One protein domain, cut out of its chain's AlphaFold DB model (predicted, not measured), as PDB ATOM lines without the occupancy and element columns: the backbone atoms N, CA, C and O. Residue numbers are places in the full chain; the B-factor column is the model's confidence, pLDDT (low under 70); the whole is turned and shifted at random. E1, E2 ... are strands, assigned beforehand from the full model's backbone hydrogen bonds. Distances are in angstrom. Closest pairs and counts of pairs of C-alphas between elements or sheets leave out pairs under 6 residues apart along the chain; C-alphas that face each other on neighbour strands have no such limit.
ATOM      1  N   VAL A 136     221.214 130.014 125.107       54.84
ATOM      2  CA  VAL A 136     220.559 128.923 125.813       54.84
ATOM      3  C   VAL A 136     220.784 127.634 125.042       54.84
ATOM      4  O   VAL A 136     220.047 127.307 124.114       54.84
ATOM      5  N   GLU A 137     221.802 126.886 125.443       51.47
ATOM      6  CA  GLU A 137     221.995 125.532 124.938       51.47
ATOM      7  C   GLU A 137     220.970 124.604 125.601       51.47
ATOM      8  O   GLU A 137     220.835 124.591 126.829       51.47
ATOM      9  N   ARG A 138     220.191 123.886 124.783       54.19
ATOM     10  CA  ARG A 138     219.275 122.839 125.242       54.19
ATOM     11  C   ARG A 138     220.071 121.540 125.294       54.19
ATOM     12  O   ARG A 138     220.286 120.922 124.257       54.19
ATOM     13  N   GLU A 139     220.494 121.131 126.480       53.44
ATOM     14  CA  GLU A 139     221.042 119.787 126.668       53.44
ATOM     15  C   GLU A 139     219.875 118.812 126.867       53.44
ATOM     16  O   GLU A 139     219.029 118.998 127.742       53.44
ATOM     17  N   SER A 140     219.763 117.805 126.000       49.78
ATOM     18  CA  SER A 140     218.697 116.809 126.083       49.78
ATOM     19  C   SER A 140     219.011 115.749 127.142       49.78
ATOM     20  O   SER A 140     219.817 114.856 126.902       49.78
ATOM     21  N   TYR A 141     218.329 115.831 128.278       48.56
ATOM     22  CA  TYR A 141     217.584 114.745 128.929       48.56
ATOM     23  C   TYR A 141     216.748 115.459 130.000       48.56
ATOM     24  O   TYR A 141     217.285 115.957 130.980       48.56
ATOM     25  N   GLU A 142     215.449 115.607 129.740       54.12
ATOM     26  CA  GLU A 142     214.517 116.520 130.423       54.12
ATOM     27  C   GLU A 142     214.729 118.010 130.091       54.12
ATOM     28  O   GLU A 142     215.662 118.657 130.545       54.12
ATOM     29  N   ASP A 143     213.801 118.574 129.314       56.72
ATOM     30  CA  ASP A 143     213.676 119.961 128.812       56.72
ATOM     31  C   ASP A 143     213.820 121.132 129.823       56.72
ATOM     32  O   ASP A 143     213.492 122.274 129.497       56.72
ATOM     33  N   SER A 144     214.282 120.884 131.044       67.81
ATOM     34  CA  SER A 144     214.386 121.857 132.127       67.81
ATOM     35  C   SER A 144     215.748 122.557 132.221       67.81
ATOM     36  O   SER A 144     215.827 123.624 132.820       67.81
ATOM     37  N   TYR A 145     216.825 122.039 131.623       75.00
ATOM     38  CA  TYR A 145     218.150 122.663 131.739       75.00
ATOM     39  C   TYR A 145     218.433 123.685 130.640       75.00
ATOM     40  O   TYR A 145     218.277 123.412 129.449       75.00
ATOM     41  N   LYS A 146     218.894 124.870 131.048       76.44
ATOM     42  CA  LYS A 146     219.308 125.962 130.163       76.44
ATOM     43  C   LYS A 146     220.655 126.500 130.625       76.44
ATOM     44  O   LYS A 146     220.790 126.891 131.777       76.44
ATOM     45  N   THR A 147     221.648 126.559 129.748       77.56
ATOM     46  CA  THR A 147     222.959 127.126 130.101       77.56
ATOM     47  C   THR A 147     223.081 128.551 129.581       77.56
ATOM     48  O   THR A 147     222.721 128.818 128.447       77.56
ATOM     49  N   LEU A 148     223.587 129.470 130.399       75.75
ATOM     50  CA  LEU A 148     223.908 130.847 130.035       75.75
ATOM     51  C   LEU A 148     225.410 130.956 129.787       75.75
ATOM     52  O   LEU A 148     226.186 130.605 130.675       75.75
ATOM     53  N   LYS A 149     225.820 131.473 128.626       78.00
ATOM     54  CA  LYS A 149     227.226 131.787 128.322       78.00
ATOM     55  C   LYS A 149     227.470 133.274 128.587       78.00
ATOM     56  O   LYS A 149     226.837 134.125 127.971       78.00
ATOM     57  N   ILE A 150     228.357 133.583 129.526       77.00
ATOM     58  CA  ILE A 150     228.686 134.946 129.953       77.00
ATOM     59  C   ILE A 150     230.143 135.229 129.550       77.00
ATOM     60  O   ILE A 150     231.035 134.536 130.040       77.00
ATOM     61  N   PRO A 151     230.417 136.186 128.645       76.94
ATOM     62  CA  PRO A 151     231.777 136.475 128.193       76.94
ATOM     63  C   PRO A 151     232.601 137.077 129.336       76.94
ATOM     64  O   PRO A 151     232.241 138.117 129.877       76.94
ATOM     65  N   THR A 152     233.724 136.457 129.690       82.75
ATOM     66  CA  THR A 152     234.574 136.907 130.807       82.75
ATOM     67  C   THR A 152     235.830 137.627 130.363       82.75
ATOM     68  O   THR A 152     236.303 138.509 131.071       82.75
ATOM     69  N   ASN A 153     236.386 137.273 129.209       86.69
ATOM     70  CA  ASN A 153     237.425 138.060 128.574       86.69
ATOM     71  C   ASN A 153     237.509 137.754 127.077       86.69
ATOM     72  O   ASN A 153     237.013 136.734 126.595       86.69
ATOM     73  N   ILE A 154     238.153 138.666 126.362       87.31
ATOM     74  CA  ILE A 154     238.521 138.523 124.963       87.31
ATOM     75  C   ILE A 154     240.034 138.665 124.899       87.31
ATOM     76  O   ILE A 154     240.579 139.654 125.388       87.31
ATOM     77  N   THR A 155     240.707 137.697 124.289       91.38
ATOM     78  CA  THR A 155     242.154 137.735 124.081       91.38
ATOM     79  C   THR A 155     242.449 137.868 122.594       91.38
ATOM     80  O   THR A 155     242.095 136.994 121.809       91.38
ATOM     81  N   ILE A 156     243.112 138.949 122.199       89.75
ATOM     82  CA  ILE A 156     243.516 139.234 120.825       89.75
ATOM     83  C   ILE A 156     245.034 139.112 120.737       89.75
ATOM     84  O   ILE A 156     245.768 139.833 121.409       89.75
ATOM     85  N   ASN A 157     245.498 138.228 119.867       90.94
ATOM     86  CA  ASN A 157     246.899 138.091 119.496       90.94
ATOM     87  C   ASN A 157     247.087 138.541 118.043       90.94
ATOM     88  O   ASN A 157     246.112 138.808 117.344       90.94
ATOM     89  N   LYS A 158     248.334 138.562 117.559       84.94
ATOM     90  CA  LYS A 158     248.685 138.990 116.190       84.94
ATOM     91  C   LYS A 158     247.775 138.447 115.081       84.94
ATOM     92  O   LYS A 158     247.447 139.181 114.160       84.94
ATOM     93  N   ASN A 159     247.353 137.186 115.196       85.19
ATOM     94  CA  ASN A 159     246.607 136.498 114.139       85.19
ATOM     95  C   ASN A 159     245.231 135.978 114.575       85.19
ATOM     96  O   ASN A 159     244.451 135.563 113.728       85.19
ATOM     97  N   ASN A 160     244.938 135.955 115.877       87.06
ATOM     98  CA  ASN A 160     243.798 135.215 116.418       87.06
ATOM     99  C   ASN A 160     243.071 136.026 117.487       87.06
ATOM    100  O   ASN A 160     243.699 136.750 118.258       87.06
ATOM    101  N   THR A 161     241.757 135.829 117.577       86.31
ATOM    102  CA  THR A 161     240.930 136.321 118.683       86.31
ATOM    103  C   THR A 161     240.275 135.136 119.380       86.31
ATOM    104  O   THR A 161     239.638 134.307 118.732       86.31
ATOM    105  N   TYR A 162     240.421 135.069 120.698       88.75
ATOM    106  CA  TYR A 162     239.868 134.038 121.566       88.75
ATOM    107  C   TYR A 162     238.848 134.661 122.514       88.75
ATOM    108  O   TYR A 162     239.040 135.779 122.993       88.75
ATOM    109  N   TYR A 163     237.777 133.927 122.789       85.06
ATOM    110  CA  TYR A 163     236.707 134.352 123.681       85.06
ATOM    111  C   TYR A 163     236.595 133.359 124.829       85.06
ATOM    112  O   TYR A 163     236.333 132.178 124.594       85.06
ATOM    113  N   ASP A 164     236.739 133.851 126.053       86.00
ATOM    114  CA  ASP A 164     236.543 133.052 127.253       86.00
ATOM    115  C   ASP A 164     235.150 133.298 127.815       86.00
ATOM    116  O   ASP A 164     234.752 134.438 128.076       86.00
ATOM    117  N   TYR A 165     234.428 132.215 128.079       83.81
ATOM    118  CA  TYR A 165     233.083 132.265 128.635       83.81
ATOM    119  C   TYR A 165     233.018 131.565 129.978       83.81
ATOM    120  O   TYR A 165     233.640 130.526 130.203       83.81
ATOM    121  N   GLU A 166     232.165 132.094 130.839       83.25
ATOM    122  CA  GLU A 166     231.645 131.359 131.969       83.25
ATOM    123  C   GLU A 166     230.222 130.894 131.736       83.25
ATOM    124  O   GLU A 166     229.376 131.609 131.210       83.25
ATOM    125  N   TYR A 167     229.965 129.675 132.194       83.56
ATOM    126  CA  TYR A 167     228.684 129.014 132.034       83.56
ATOM    127  C   TYR A 167     227.906 129.074 133.345       83.56
ATOM    128  O   TYR A 167     228.438 128.693 134.392       83.56
ATOM    129  N   VAL A 168     226.662 129.543 133.306       83.38
ATOM    130  CA  VAL A 168     225.723 129.445 134.430       83.38
ATOM    131  C   VAL A 168     224.573 128.548 134.011       83.38
ATOM    132  O   VAL A 168     223.842 128.869 133.082       83.38
ATOM    133  N   SER A 169     224.408 127.420 134.691       85.12
ATOM    134  CA  SER A 169     223.301 126.505 134.421       85.12
ATOM    135  C   SER A 169     222.061 126.938 135.199       85.12
ATOM    136  O   SER A 169     222.113 127.146 136.412       85.12
ATOM    137  N   LEU A 170     220.946 127.034 134.490       82.88
ATOM    138  CA  LEU A 170     219.604 127.222 135.007       82.88
ATOM    139  C   LEU A 170     218.836 125.906 134.884       82.88
ATOM    140  O   LEU A 170     218.951 125.194 133.888       82.88
ATOM    141  N   LEU A 171     218.030 125.615 135.892       83.38
ATOM    142  CA  LEU A 171     217.073 124.523 135.929       83.38
ATOM    143  C   LEU A 171     215.671 125.135 135.980       83.38
ATOM    144  O   LEU A 171     215.370 125.913 136.878       83.38
ATOM    145  N   LEU A 172     214.812 124.784 135.036       78.62
ATOM    146  CA  LEU A 172     213.450 125.277 134.855       78.62
ATOM    147  C   LEU A 172     212.503 124.077 134.763       78.62
ATOM    148  O   LEU A 172     212.181 123.622 133.665       78.62
ATOM    149  N   PRO A 173     212.104 123.485 135.898       73.31
ATOM    150  CA  PRO A 173     211.222 122.329 135.891       73.31
ATOM    151  C   PRO A 173     209.869 122.696 135.271       73.31
ATOM    152  O   PRO A 173     209.276 123.707 135.643       73.31
ATOM    153  N   LYS A 174     209.363 121.846 134.372       69.75
ATOM    154  CA  LYS A 174     208.076 122.063 133.689       69.75
ATOM    155  C   LYS A 174     206.900 122.152 134.670       69.75
ATOM    156  O   LYS A 174     206.129 123.092 134.620       69.75
ATOM    157  N   ASN A 175     206.844 121.245 135.646       68.06
ATOM    158  CA  ASN A 175     205.651 121.060 136.485       68.06
ATOM    159  C   ASN A 175     205.797 121.673 137.889       68.06
ATOM    160  O   ASN A 175     205.190 121.195 138.852       68.06
ATOM    161  N   LYS A 176     206.687 122.655 138.067       70.38
ATOM    162  CA  LYS A 176     206.905 123.294 139.371       70.38
ATOM    163  C   LYS A 176     207.062 124.793 139.206       70.38
ATOM    164  O   LYS A 176     207.780 125.260 138.328       70.38
ATOM    165  N   ILE A 177     206.495 125.534 140.153       73.00
ATOM    166  CA  ILE A 177     206.732 126.970 140.317       73.00
ATOM    167  C   ILE A 177     208.099 127.160 140.978       73.00
ATOM    168  O   ILE A 177     208.217 127.554 142.139       73.00
ATOM    169  N   SER A 178     209.149 126.765 140.268       76.38
ATOM    170  CA  SER A 178     210.511 126.803 140.775       76.38
ATOM    171  C   SER A 178     211.511 126.991 139.655       76.38
ATOM    172  O   SER A 178     211.244 126.639 138.512       76.38
ATOM    173  N   PHE A 179     212.684 127.492 140.002       83.25
ATOM    174  CA  PHE A 179     213.856 127.426 139.151       83.25
ATOM    175  C   PHE A 179     215.097 127.212 140.012       83.25
ATOM    176  O   PHE A 179     215.160 127.652 141.157       83.25
ATOM    177  N   GLY A 180     216.085 126.514 139.478       83.69
ATOM    178  CA  GLY A 180     217.382 126.318 140.102       83.69
ATOM    179  C   GLY A 180     218.448 127.098 139.359       83.69
ATOM    180  O   GLY A 180     218.421 127.191 138.136       83.69
ATOM    181  N   ILE A 181     219.419 127.626 140.090       85.56
ATOM    182  CA  ILE A 181     220.646 128.162 139.509       85.56
ATOM    183  C   ILE A 181     221.809 127.383 140.098       85.56
ATOM    184  O   ILE A 181     221.923 127.257 141.321       85.56
ATOM    185  N   LYS A 182     222.662 126.826 139.239       86.75
ATOM    186  CA  LYS A 182     223.847 126.108 139.699       86.75
ATOM    187  C   LYS A 182     224.773 127.109 140.369       86.75
ATOM    188  O   LYS A 182     225.237 128.068 139.753       86.75
ATOM    189  N   HIS A 183     225.002 126.893 141.652       79.75
ATOM    190  CA  HIS A 183     225.762 127.797 142.483       79.75
ATOM    191  C   HIS A 183     227.219 127.831 142.044       79.75
ATOM    192  O   HIS A 183     227.866 126.801 141.840       79.75
ATOM    193  N   LYS A 184     227.734 129.050 141.948       80.06
ATOM    194  CA  LYS A 184     229.135 129.357 141.703       80.06
ATOM    195  C   LYS A 184     229.600 130.324 142.780       80.06
ATOM    196  O   LYS A 184     228.830 131.168 143.218       80.06
ATOM    197  N   LYS A 185     230.865 130.203 143.185       79.56
ATOM    198  CA  LYS A 185     231.446 130.999 144.276       79.56
ATOM    199  C   LYS A 185     231.313 132.512 144.049       79.56
ATOM    200  O   LYS A 185     231.060 133.243 144.996       79.56
ATOM    201  N   ASP A 186     231.417 132.940 142.795       78.56
ATOM    202  CA  ASP A 186     231.433 134.356 142.414       78.56
ATOM    203  C   ASP A 186     230.073 134.841 141.879       78.56
ATOM    204  O   ASP A 186     229.994 135.882 141.229       78.56
ATOM    205  N   LEU A 187     229.012 134.057 142.102       81.50
ATOM    206  CA  LEU A 187     227.669 134.333 141.615       81.50
ATOM    207  C   LEU A 187     226.818 134.963 142.715       81.50
ATOM    208  O   LEU A 187     226.512 134.315 143.716       81.50
ATOM    209  N   LYS A 188     226.367 136.198 142.496       82.31
ATOM    210  CA  LYS A 188     225.390 136.868 143.363       82.31
ATOM    211  C   LYS A 188     224.089 137.091 142.601       82.31
ATOM    212  O   LYS A 188     224.111 137.448 141.427       82.31
ATOM    213  N   ILE A 189     222.960 136.876 143.267       80.12
ATOM    214  CA  ILE A 189     221.625 137.086 142.699       80.12
ATOM    215  C   ILE A 189     220.934 138.166 143.523       80.12
ATOM    216  O   ILE A 189     220.832 138.038 144.741       80.12
ATOM    217  N   GLU A 190     220.466 139.221 142.863       79.62
ATOM    218  CA  GLU A 190     219.740 140.323 143.497       79.62
ATOM    219  C   GLU A 190     218.431 140.628 142.767       79.62
ATOM    220  O   GLU A 190     218.225 140.227 141.617       79.62
ATOM    221  N   ASN A 191     217.564 141.391 143.442       72.81
ATOM    222  CA  ASN A 191     216.330 141.943 142.881       72.81
ATOM    223  C   ASN A 191     215.427 140.879 142.254       72.81
ATOM    224  O   ASN A 191     214.849 141.087 141.188       72.81
ATOM    225  N   LEU A 192     215.338 139.725 142.917       80.06
ATOM    226  CA  LEU A 192     214.480 138.640 142.487       80.06
ATOM    227  C   LEU A 192     213.022 138.984 142.791       80.06
ATOM    228  O   LEU A 192     212.597 138.968 143.945       80.06
ATOM    229  N   ILE A 193     212.267 139.254 141.735       77.25
ATOM    230  CA  ILE A 193     210.824 139.473 141.796       77.25
ATOM    231  C   ILE A 193     210.174 138.311 141.064       77.25
ATOM    232  O   ILE A 193     210.545 138.022 139.926       77.25
ATOM    233  N   ALA A 194     209.221 137.651 141.712       79.38
ATOM    234  CA  ALA A 194     208.386 136.642 141.086       79.38
ATOM    235  C   ALA A 194     206.934 137.075 141.140       79.38
ATOM    236  O   ALA A 194     206.428 137.451 142.195       79.38
ATOM    237  N   LYS A 195     206.281 136.972 139.990       80.75
ATOM    238  CA  LYS A 195     204.856 137.177 139.839       80.75
ATOM    239  C   LYS A 195     204.220 135.897 139.354       80.75
ATOM    240  O   LYS A 195     204.725 135.299 138.404       80.75
ATOM    241  N   VAL A 196     203.115 135.512 139.968       80.06
ATOM    242  CA  VAL A 196     202.229 134.490 139.419       80.06
ATOM    243  C   VAL A 196     200.880 135.134 139.179       80.06
ATOM    244  O   VAL A 196     200.344 135.777 140.075       80.06
ATOM    245  N   ASN A 197     200.381 135.040 137.944       80.38
ATOM    246  CA  ASN A 197     199.132 135.696 137.534       80.38
ATOM    247  C   ASN A 197     199.122 137.198 137.898       80.38
ATOM    248  O   ASN A 197     198.146 137.740 138.403       80.38
ATOM    249  N   ASP A 198     200.274 137.844 137.677       84.44
ATOM    250  CA  ASP A 198     200.576 139.248 137.986       84.44
ATOM    251  C   ASP A 198     200.511 139.649 139.479       84.44
ATOM    252  O   ASP A 198     200.718 140.820 139.804       84.44
ATOM    253  N   GLN A 199     200.352 138.685 140.393       84.38
ATOM    254  CA  GLN A 199     200.494 138.883 141.837       84.38
ATOM    255  C   GLN A 199     201.924 138.601 142.295       84.38
ATOM    256  O   GLN A 199     202.501 137.574 141.935       84.38
ATOM    257  N   ASP A 200     202.492 139.490 143.111       85.69
ATOM    258  CA  ASP A 200     203.816 139.284 143.700       85.69
ATOM    259  C   ASP A 200     203.789 138.103 144.679       85.69
ATOM    260  O   ASP A 200     202.984 138.064 145.610       85.69
ATOM    261  N   ILE A 201     204.701 137.146 144.490       83.56
ATOM    262  CA  ILE A 201     204.840 135.990 145.376       83.56
ATOM    263  C   ILE A 201     206.239 135.952 145.974       83.56
ATOM    264  O   ILE A 201     207.255 136.047 145.282       83.56
ATOM    265  N   LYS A 202     206.294 135.744 147.293       82.19
ATOM    266  CA  LYS A 202     207.548 135.500 147.998       82.19
ATOM    267  C   LYS A 202     208.129 134.153 147.570       82.19
ATOM    268  O   LYS A 202     207.510 133.106 147.762       82.19
ATOM    269  N   LEU A 203     209.346 134.182 147.037       83.88
ATOM    270  CA  LEU A 203     210.103 132.972 146.748       83.88
ATOM    271  C   LEU A 203     210.865 132.505 147.983       83.88
ATOM    272  O   LEU A 203     211.526 133.284 148.668       83.88
ATOM    273  N   ASN A 204     210.801 131.204 148.224       83.75
ATOM    274  CA  ASN A 204     211.662 130.522 149.168       83.75
ATOM    275  C   ASN A 204     212.919 130.039 148.452       83.75
ATOM    276  O   ASN A 204     212.884 129.686 147.271       83.75
ATOM    277  N   THR A 205     214.025 129.979 149.187       87.19
ATOM    278  CA  THR A 205     215.311 129.510 148.671       87.19
ATOM    279  C   THR A 205     215.741 128.231 149.366       87.19
ATOM    280  O   THR A 205     215.626 128.121 150.586       87.19
ATOM    281  N   ARG A 206     216.286 127.270 148.619       86.62
ATOM    282  CA  ARG A 206     216.888 126.058 149.181       86.62
ATOM    283  C   ARG A 206     218.133 125.659 148.404       86.62
ATOM    284  O   ARG A 206     218.075 125.466 147.192       86.62
ATOM    285  N   PHE A 207     219.235 125.468 149.120       88.56
ATOM    286  CA  PHE A 207     220.469 124.950 148.547       88.56
ATOM    287  C   PHE A 207     220.498 123.416 148.590       88.56
ATOM    288  O   PHE A 207     220.349 122.832 149.663       88.56
ATOM    289  N   THR A 208     220.681 122.750 147.448       86.12
ATOM    290  CA  THR A 208     220.789 121.279 147.359       86.12
ATOM    291  C   THR A 208     221.696 120.869 146.207       86.12
ATOM    292  O   THR A 208     221.500 121.347 145.093       86.12
ATOM    293  N   ASN A 209     222.634 119.943 146.422       84.75
ATOM    294  CA  ASN A 209     223.484 119.370 145.362       84.75
ATOM    295  C   ASN A 209     224.192 120.424 144.484       84.75
ATOM    296  O   ASN A 209     224.315 120.256 143.273       84.75
ATOM    297  N   GLY A 210     224.615 121.543 145.079       83.56
ATOM    298  CA  GLY A 210     225.244 122.643 144.341       83.56
ATOM    299  C   GLY A 210     224.270 123.542 143.574       83.56
ATOM    300  O   GLY A 210     224.717 124.372 142.790       83.56
ATOM    301  N   TRP A 211     222.962 123.409 143.785       86.81
ATOM    302  CA  TRP A 211     221.931 124.264 143.201       86.81
ATOM    303  C   TRP A 211     221.312 125.163 144.257       86.81
ATOM    304  O   TRP A 211     220.931 124.694 145.327       86.81
ATOM    305  N   LEU A 212     221.159 126.441 143.926       87.38
ATOM    306  CA  LEU A 212     220.299 127.362 144.648       87.38
ATOM    307  C   LEU A 212     218.924 127.351 143.981       87.38
ATOM    308  O   LEU A 212     218.745 127.891 142.891       87.38
ATOM    309  N   ASN A 213     217.973 126.678 144.618       85.19
ATOM    310  CA  ASN A 213     216.612 126.549 144.121       85.19
ATOM    311  C   ASN A 213     215.738 127.642 144.704       85.19
ATOM    312  O   ASN A 213     215.722 127.847 145.915       85.19
ATOM    313  N   TYR A 214     214.965 128.266 143.839       84.00
ATOM    314  CA  TYR A 214     213.925 129.219 144.151       84.00
ATOM    315  C   TYR A 214     212.586 128.565 143.871       84.00
ATOM    316  O   TYR A 214     212.414 127.964 142.814       84.00
ATOM    317  N   TYR A 215     211.643 128.654 144.798       83.25
ATOM    318  CA  TYR A 215     210.319 128.069 144.623       83.25
ATOM    319  C   TYR A 215     209.251 128.910 145.308       83.25
ATOM    320  O   TYR A 215     209.498 129.523 146.347       83.25
ATOM    321  N   ALA A 216     208.066 128.940 144.716       79.88
ATOM    322  CA  ALA A 216     206.916 129.631 145.270       79.88
ATOM    323  C   ALA A 216     206.011 128.638 146.005       79.88
ATOM    324  O   ALA A 216     205.696 127.568 145.479       79.88
ATOM    325  N   ASN A 217     205.544 129.012 147.196       73.25
ATOM    326  CA  ASN A 217     204.459 128.301 147.865       73.25
ATOM    327  C   ASN A 217     203.132 128.884 147.362       73.25
ATOM    328  O   ASN A 217     202.552 129.742 148.021       73.25
ATOM    329  N   SER A 218     202.687 128.469 146.174       71.62
ATOM    330  CA  SER A 218     201.353 128.811 145.668       71.62
ATOM    331  C   SER A 218     200.437 127.593 145.731       71.62
ATOM    332  O   SER A 218     200.848 126.471 145.425       71.62
ATOM    333  N   ASN A 219     199.187 127.827 146.125       73.25
ATOM    334  CA  ASN A 219     198.117 126.833 146.051       73.25
ATOM    335  C   ASN A 219     197.453 126.807 144.667       73.25
ATOM    336  O   ASN A 219     196.550 126.005 144.445       73.25
ATOM    337  N   GLU A 220     197.870 127.677 143.746       73.75
ATOM    338  CA  GLU A 220     197.322 127.708 142.398       73.75
ATOM    339  C   GLU A 220     197.686 126.442 141.620       73.75
ATOM    340  O   GLU A 220     198.826 125.969 141.623       73.75
ATOM    341  N   ASN A 221     196.687 125.901 140.926       71.75
ATOM    342  CA  ASN A 221     196.843 124.709 140.100       71.75
ATOM    343  C   ASN A 221     197.310 125.031 138.680       71.75
ATOM    344  O   ASN A 221     197.634 124.114 137.939       71.75
ATOM    345  N   GLN A 222     197.333 126.299 138.282       76.38
ATOM    346  CA  GLN A 222     197.852 126.737 136.993       76.38
ATOM    347  C   GLN A 222     198.207 128.219 137.043       76.38
ATOM    348  O   GLN A 222     197.592 128.975 137.799       76.38
ATOM    349  N   GLY A 223     199.162 128.641 136.224       75.50
ATOM    350  CA  GLY A 223     199.509 130.049 136.113       75.50
ATOM    351  C   GLY A 223     200.762 130.310 135.297       75.50
ATOM    352  O   GLY A 223     201.398 129.406 134.752       75.50
ATOM    353  N   ILE A 224     201.117 131.590 135.231       74.88
ATOM    354  CA  ILE A 224     202.336 132.063 134.573       74.88
ATOM    355  C   ILE A 224     203.261 132.628 135.641       74.88
ATOM    356  O   ILE A 224     202.968 133.672 136.221       74.88
ATOM    357  N   LEU A 225     204.390 131.962 135.877       74.19
ATOM    358  CA  LEU A 225     205.480 132.488 136.685       74.19
ATOM    359  C   LEU A 225     206.335 133.410 135.819       74.19
ATOM    360  O   LEU A 225     207.110 132.949 134.982       74.19
ATOM    361  N   LYS A 226     206.237 134.715 136.055       80.38
ATOM    362  CA  LYS A 226     207.189 135.694 135.528       80.38
ATOM    363  C   LYS A 226     208.194 135.993 136.623       80.38
ATOM    364  O   LYS A 226     207.799 136.418 137.708       80.38
ATOM    365  N   SER A 227     209.480 135.804 136.366       74.56
ATOM    366  CA  SER A 227     210.512 136.262 137.288       74.56
ATOM    367  C   SER A 227     211.544 137.126 136.595       74.56
ATOM    368  O   SER A 227     211.900 136.913 135.440       74.56
ATOM    369  N   LYS A 228     212.013 138.139 137.315       80.75
ATOM    370  CA  LYS A 228     213.130 138.975 136.897       80.75
ATOM    371  C   LYS A 228     214.165 138.951 138.000       80.75
ATOM    372  O   LYS A 228     213.813 139.112 139.165       80.75
ATOM    373  N   PHE A 229     215.421 138.752 137.634       79.50
ATOM    374  CA  PHE A 229     216.534 138.873 138.566       79.50
ATOM    375  C   PHE A 229     217.771 139.438 137.884       79.50
ATOM    376  O   PHE A 229     217.896 139.449 136.655       79.50
ATOM    377  N   LEU A 230     218.674 139.936 138.718       77.44
ATOM    378  CA  LEU A 230     219.988 140.409 138.325       77.44
ATOM    379  C   LEU A 230     221.029 139.418 138.820       77.44
ATOM    380  O   LEU A 230     221.123 139.125 140.010       77.44
ATOM    381  N   LEU A 231     221.788 138.890 137.874       77.00
ATOM    382  CA  LEU A 231     222.885 137.976 138.105       77.00
ATOM    383  C   LEU A 231     224.188 138.755 138.025       77.00
ATOM    384  O   LEU A 231     224.477 139.365 137.000       77.00
ATOM    385  N   PHE A 232     224.981 138.705 139.085       77.25
ATOM    386  CA  PHE A 232     226.320 139.266 139.101       77.25
ATOM    387  C   PHE A 232     227.342 138.143 139.031       77.25
ATOM    388  O   PHE A 232     227.336 137.248 139.877       77.25
ATOM    389  N   LEU A 233     228.214 138.203 138.030       73.00
ATOM    390  CA  LEU A 233     229.324 137.277 137.859       73.00
ATOM    391  C   LEU A 233     230.546 138.061 137.392       73.00
ATOM    392  O   LEU A 233     230.469 138.766 136.391       73.00
ATOM    393  N   LYS A 234     231.662 137.963 138.124       72.12
ATOM    394  CA  LYS A 234     232.936 138.632 137.782       72.12
ATOM    395  C   LYS A 234     232.768 140.095 137.330       72.12
ATOM    396  O   LYS A 234     233.258 140.498 136.281       72.12
ATOM    397  N   ASN A 235     232.074 140.892 138.144       67.88
ATOM    398  CA  ASN A 235     231.798 142.320 137.913       67.88
ATOM    399  C   ASN A 235     230.900 142.641 136.705       67.88
ATOM    400  O   ASN A 235     230.790 143.807 136.329       67.88
ATOM    401  N   GLN A 236     230.236 141.646 136.119       71.50
ATOM    402  CA  GLN A 236     229.177 141.845 135.133       71.50
ATOM    403  C   GLN A 236     227.819 141.639 135.779       71.50
ATOM    404  O   GLN A 236     227.638 140.684 136.530       71.50
ATOM    405  N   ALA A 237     226.867 142.505 135.445       71.62
ATOM    406  CA  ALA A 237     225.465 142.343 135.796       71.62
ATOM    407  C   ALA A 237     224.679 141.884 134.564       71.62
ATOM    408  O   ALA A 237     224.736 142.511 133.504       71.62
ATOM    409  N   VAL A 238     223.927 140.801 134.710       72.06
ATOM    410  CA  VAL A 238     223.080 140.225 133.671       72.06
ATOM    411  C   VAL A 238     221.650 140.209 134.189       72.06
ATOM    412  O   VAL A 238     221.342 139.516 135.157       72.06
ATOM    413  N   SER A 239     220.763 140.980 133.558       75.25
ATOM    414  CA  SER A 239     219.332 140.871 133.842       75.25
ATOM    415  C   SER A 239     218.764 139.675 133.096       75.25
ATOM    416  O   SER A 239     218.968 139.532 131.893       75.25
ATOM    417  N   ILE A 240     218.061 138.817 133.825       75.00
ATOM    418  CA  ILE A 240     217.399 137.643 133.275       75.00
ATOM    419  C   ILE A 240     215.918 137.777 133.582       75.00
ATOM    420  O   ILE A 240     215.531 137.981 134.735       75.00
ATOM    421  N   ASN A 241     215.107 137.665 132.536       78.38
ATOM    422  CA  ASN A 241     213.676 137.469 132.664       78.38
ATOM    423  C   ASN A 241     213.400 135.985 132.404       78.38
ATOM    424  O   ASN A 241     213.916 135.412 131.447       78.38
ATOM    425  N   LEU A 242     212.631 135.350 133.276       75.88
ATOM    426  CA  LEU A 242     212.094 134.014 133.069       75.88
ATOM    427  C   LEU A 242     210.585 134.147 132.942       75.88
ATOM    428  O   LEU A 242     209.953 134.871 133.711       75.88
ATOM    429  N   THR A 243     210.007 133.420 131.998       74.44
ATOM    430  CA  THR A 243     208.568 133.174 131.964       74.44
ATOM    431  C   THR A 243     208.382 131.665 131.947       74.44
ATOM    432  O   THR A 243     209.001 130.965 131.155       74.44
ATOM    433  N   ASN A 244     207.607 131.131 132.881       71.00
ATOM    434  CA  ASN A 244     207.307 129.709 132.919       71.00
ATOM    435  C   ASN A 244     205.809 129.524 133.118       71.00
ATOM    436  O   ASN A 244     205.262 129.962 134.130       71.00
ATOM    437  N   ASN A 245     205.165 128.875 132.157       71.94
ATOM    438  CA  ASN A 245     203.786 128.438 132.302       71.94
ATOM    439  C   ASN A 245     203.802 127.119 133.069       71.94
ATOM    440  O   ASN A 245     204.621 126.255 132.760       71.94
ATOM    441  N   PHE A 246     202.931 126.985 134.063       68.94
ATOM    442  CA  PHE A 246     202.809 125.753 134.830       68.94
ATOM    443  C   PHE A 246     201.343 125.357 135.000       68.94
ATOM    444  O   PHE A 246     200.470 126.207 135.194       68.94
ATOM    445  N   THR A 247     201.102 124.054 135.050       65.25
ATOM    446  CA  THR A 247     199.859 123.424 135.475       65.25
ATOM    447  C   THR A 247     200.222 122.279 136.409       65.25
ATOM    448  O   THR A 247     201.020 121.387 136.128       65.25
ATOM    449  N   ARG A 248     199.622 122.301 137.593       63.69
ATOM    450  CA  ARG A 248     199.692 121.245 138.594       63.69
ATOM    451  C   ARG A 248     198.709 120.143 138.193       63.69
ATOM    452  O   ARG A 248     197.725 119.901 138.883       63.69
TER     453      ARG A 248
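What this domain is: This is residues 136 to 248 of the 278 residues of an uncharacterized protein of Candidatus Mycoplasma haemobos (UniProt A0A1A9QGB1). A curled sheet of five strands, E1 E2 E3 E6 E5, and a sheet of three, E4 E7 E8, lie face to face as a small sandwich. The hairpin of E1 and E2 reaches beyond it as a long arm, whose tip, residues 156 to 161, sticks out. The 113 printed residues hold eight named strands, E1 to E8 in chain order, and no named helix: all strand, with both sheets antiparallel. The whole is only just loose, close to compact, with a radius of gyration of the C-alphas of 16.1 A and spans of 60 by 30 by 26 A, the arm adding to the length.

Where its parts are: E1, residues 145 to 157, begins at C-alpha 145 (218.150, 122.663, 131.739), measures 34.8 A and bends by 51 degrees at residue 152. E2 is residues 161 to 171, 31.7 A; E3 178 to 182; E6 211 to 216; E5 203 to 208. E4, residues 187 to 196, 25.5 A, bends by 59 degrees at residue 191. E7 is residues 222 to 233, 33.2 A; E8, residues 236 to 247, 34.6 A, ends at C-alpha 247 (199.859, 123.424, 135.475).

How they stand to each other: E1, E2 and E3 form a meander, each strand the antiparallel neighbour of the one before; N 148 and O 168 are 2.8 A apart, N 171 and O 180 2.8 A. E3 pairs with E6 at N 179 and O 214, 2.9 A, and the hairpin E5 and E6 at N 206 and O 213, 2.8 A. In the other sheet E4 and E7 are antiparallel neighbours, with N 190 and O 230 within hydrogen-bond range at 2.9 A, and in the hairpin E7 and E8 N 227 and O 242 are within hydrogen-bond range at 2.9 A. The sheets' facing parts are 9.7 A centre to centre, with strands at 24 degrees. E1 and E8 are near each other.

The domain as a whole: The C-alphas farthest apart, of Lys 158 and Asn 219, are 60.0 A apart. The printed part has no cut, and no link is long. Confidence is under 70 at residues 136 to 144, 174 to 175, 235 and 246 to 248.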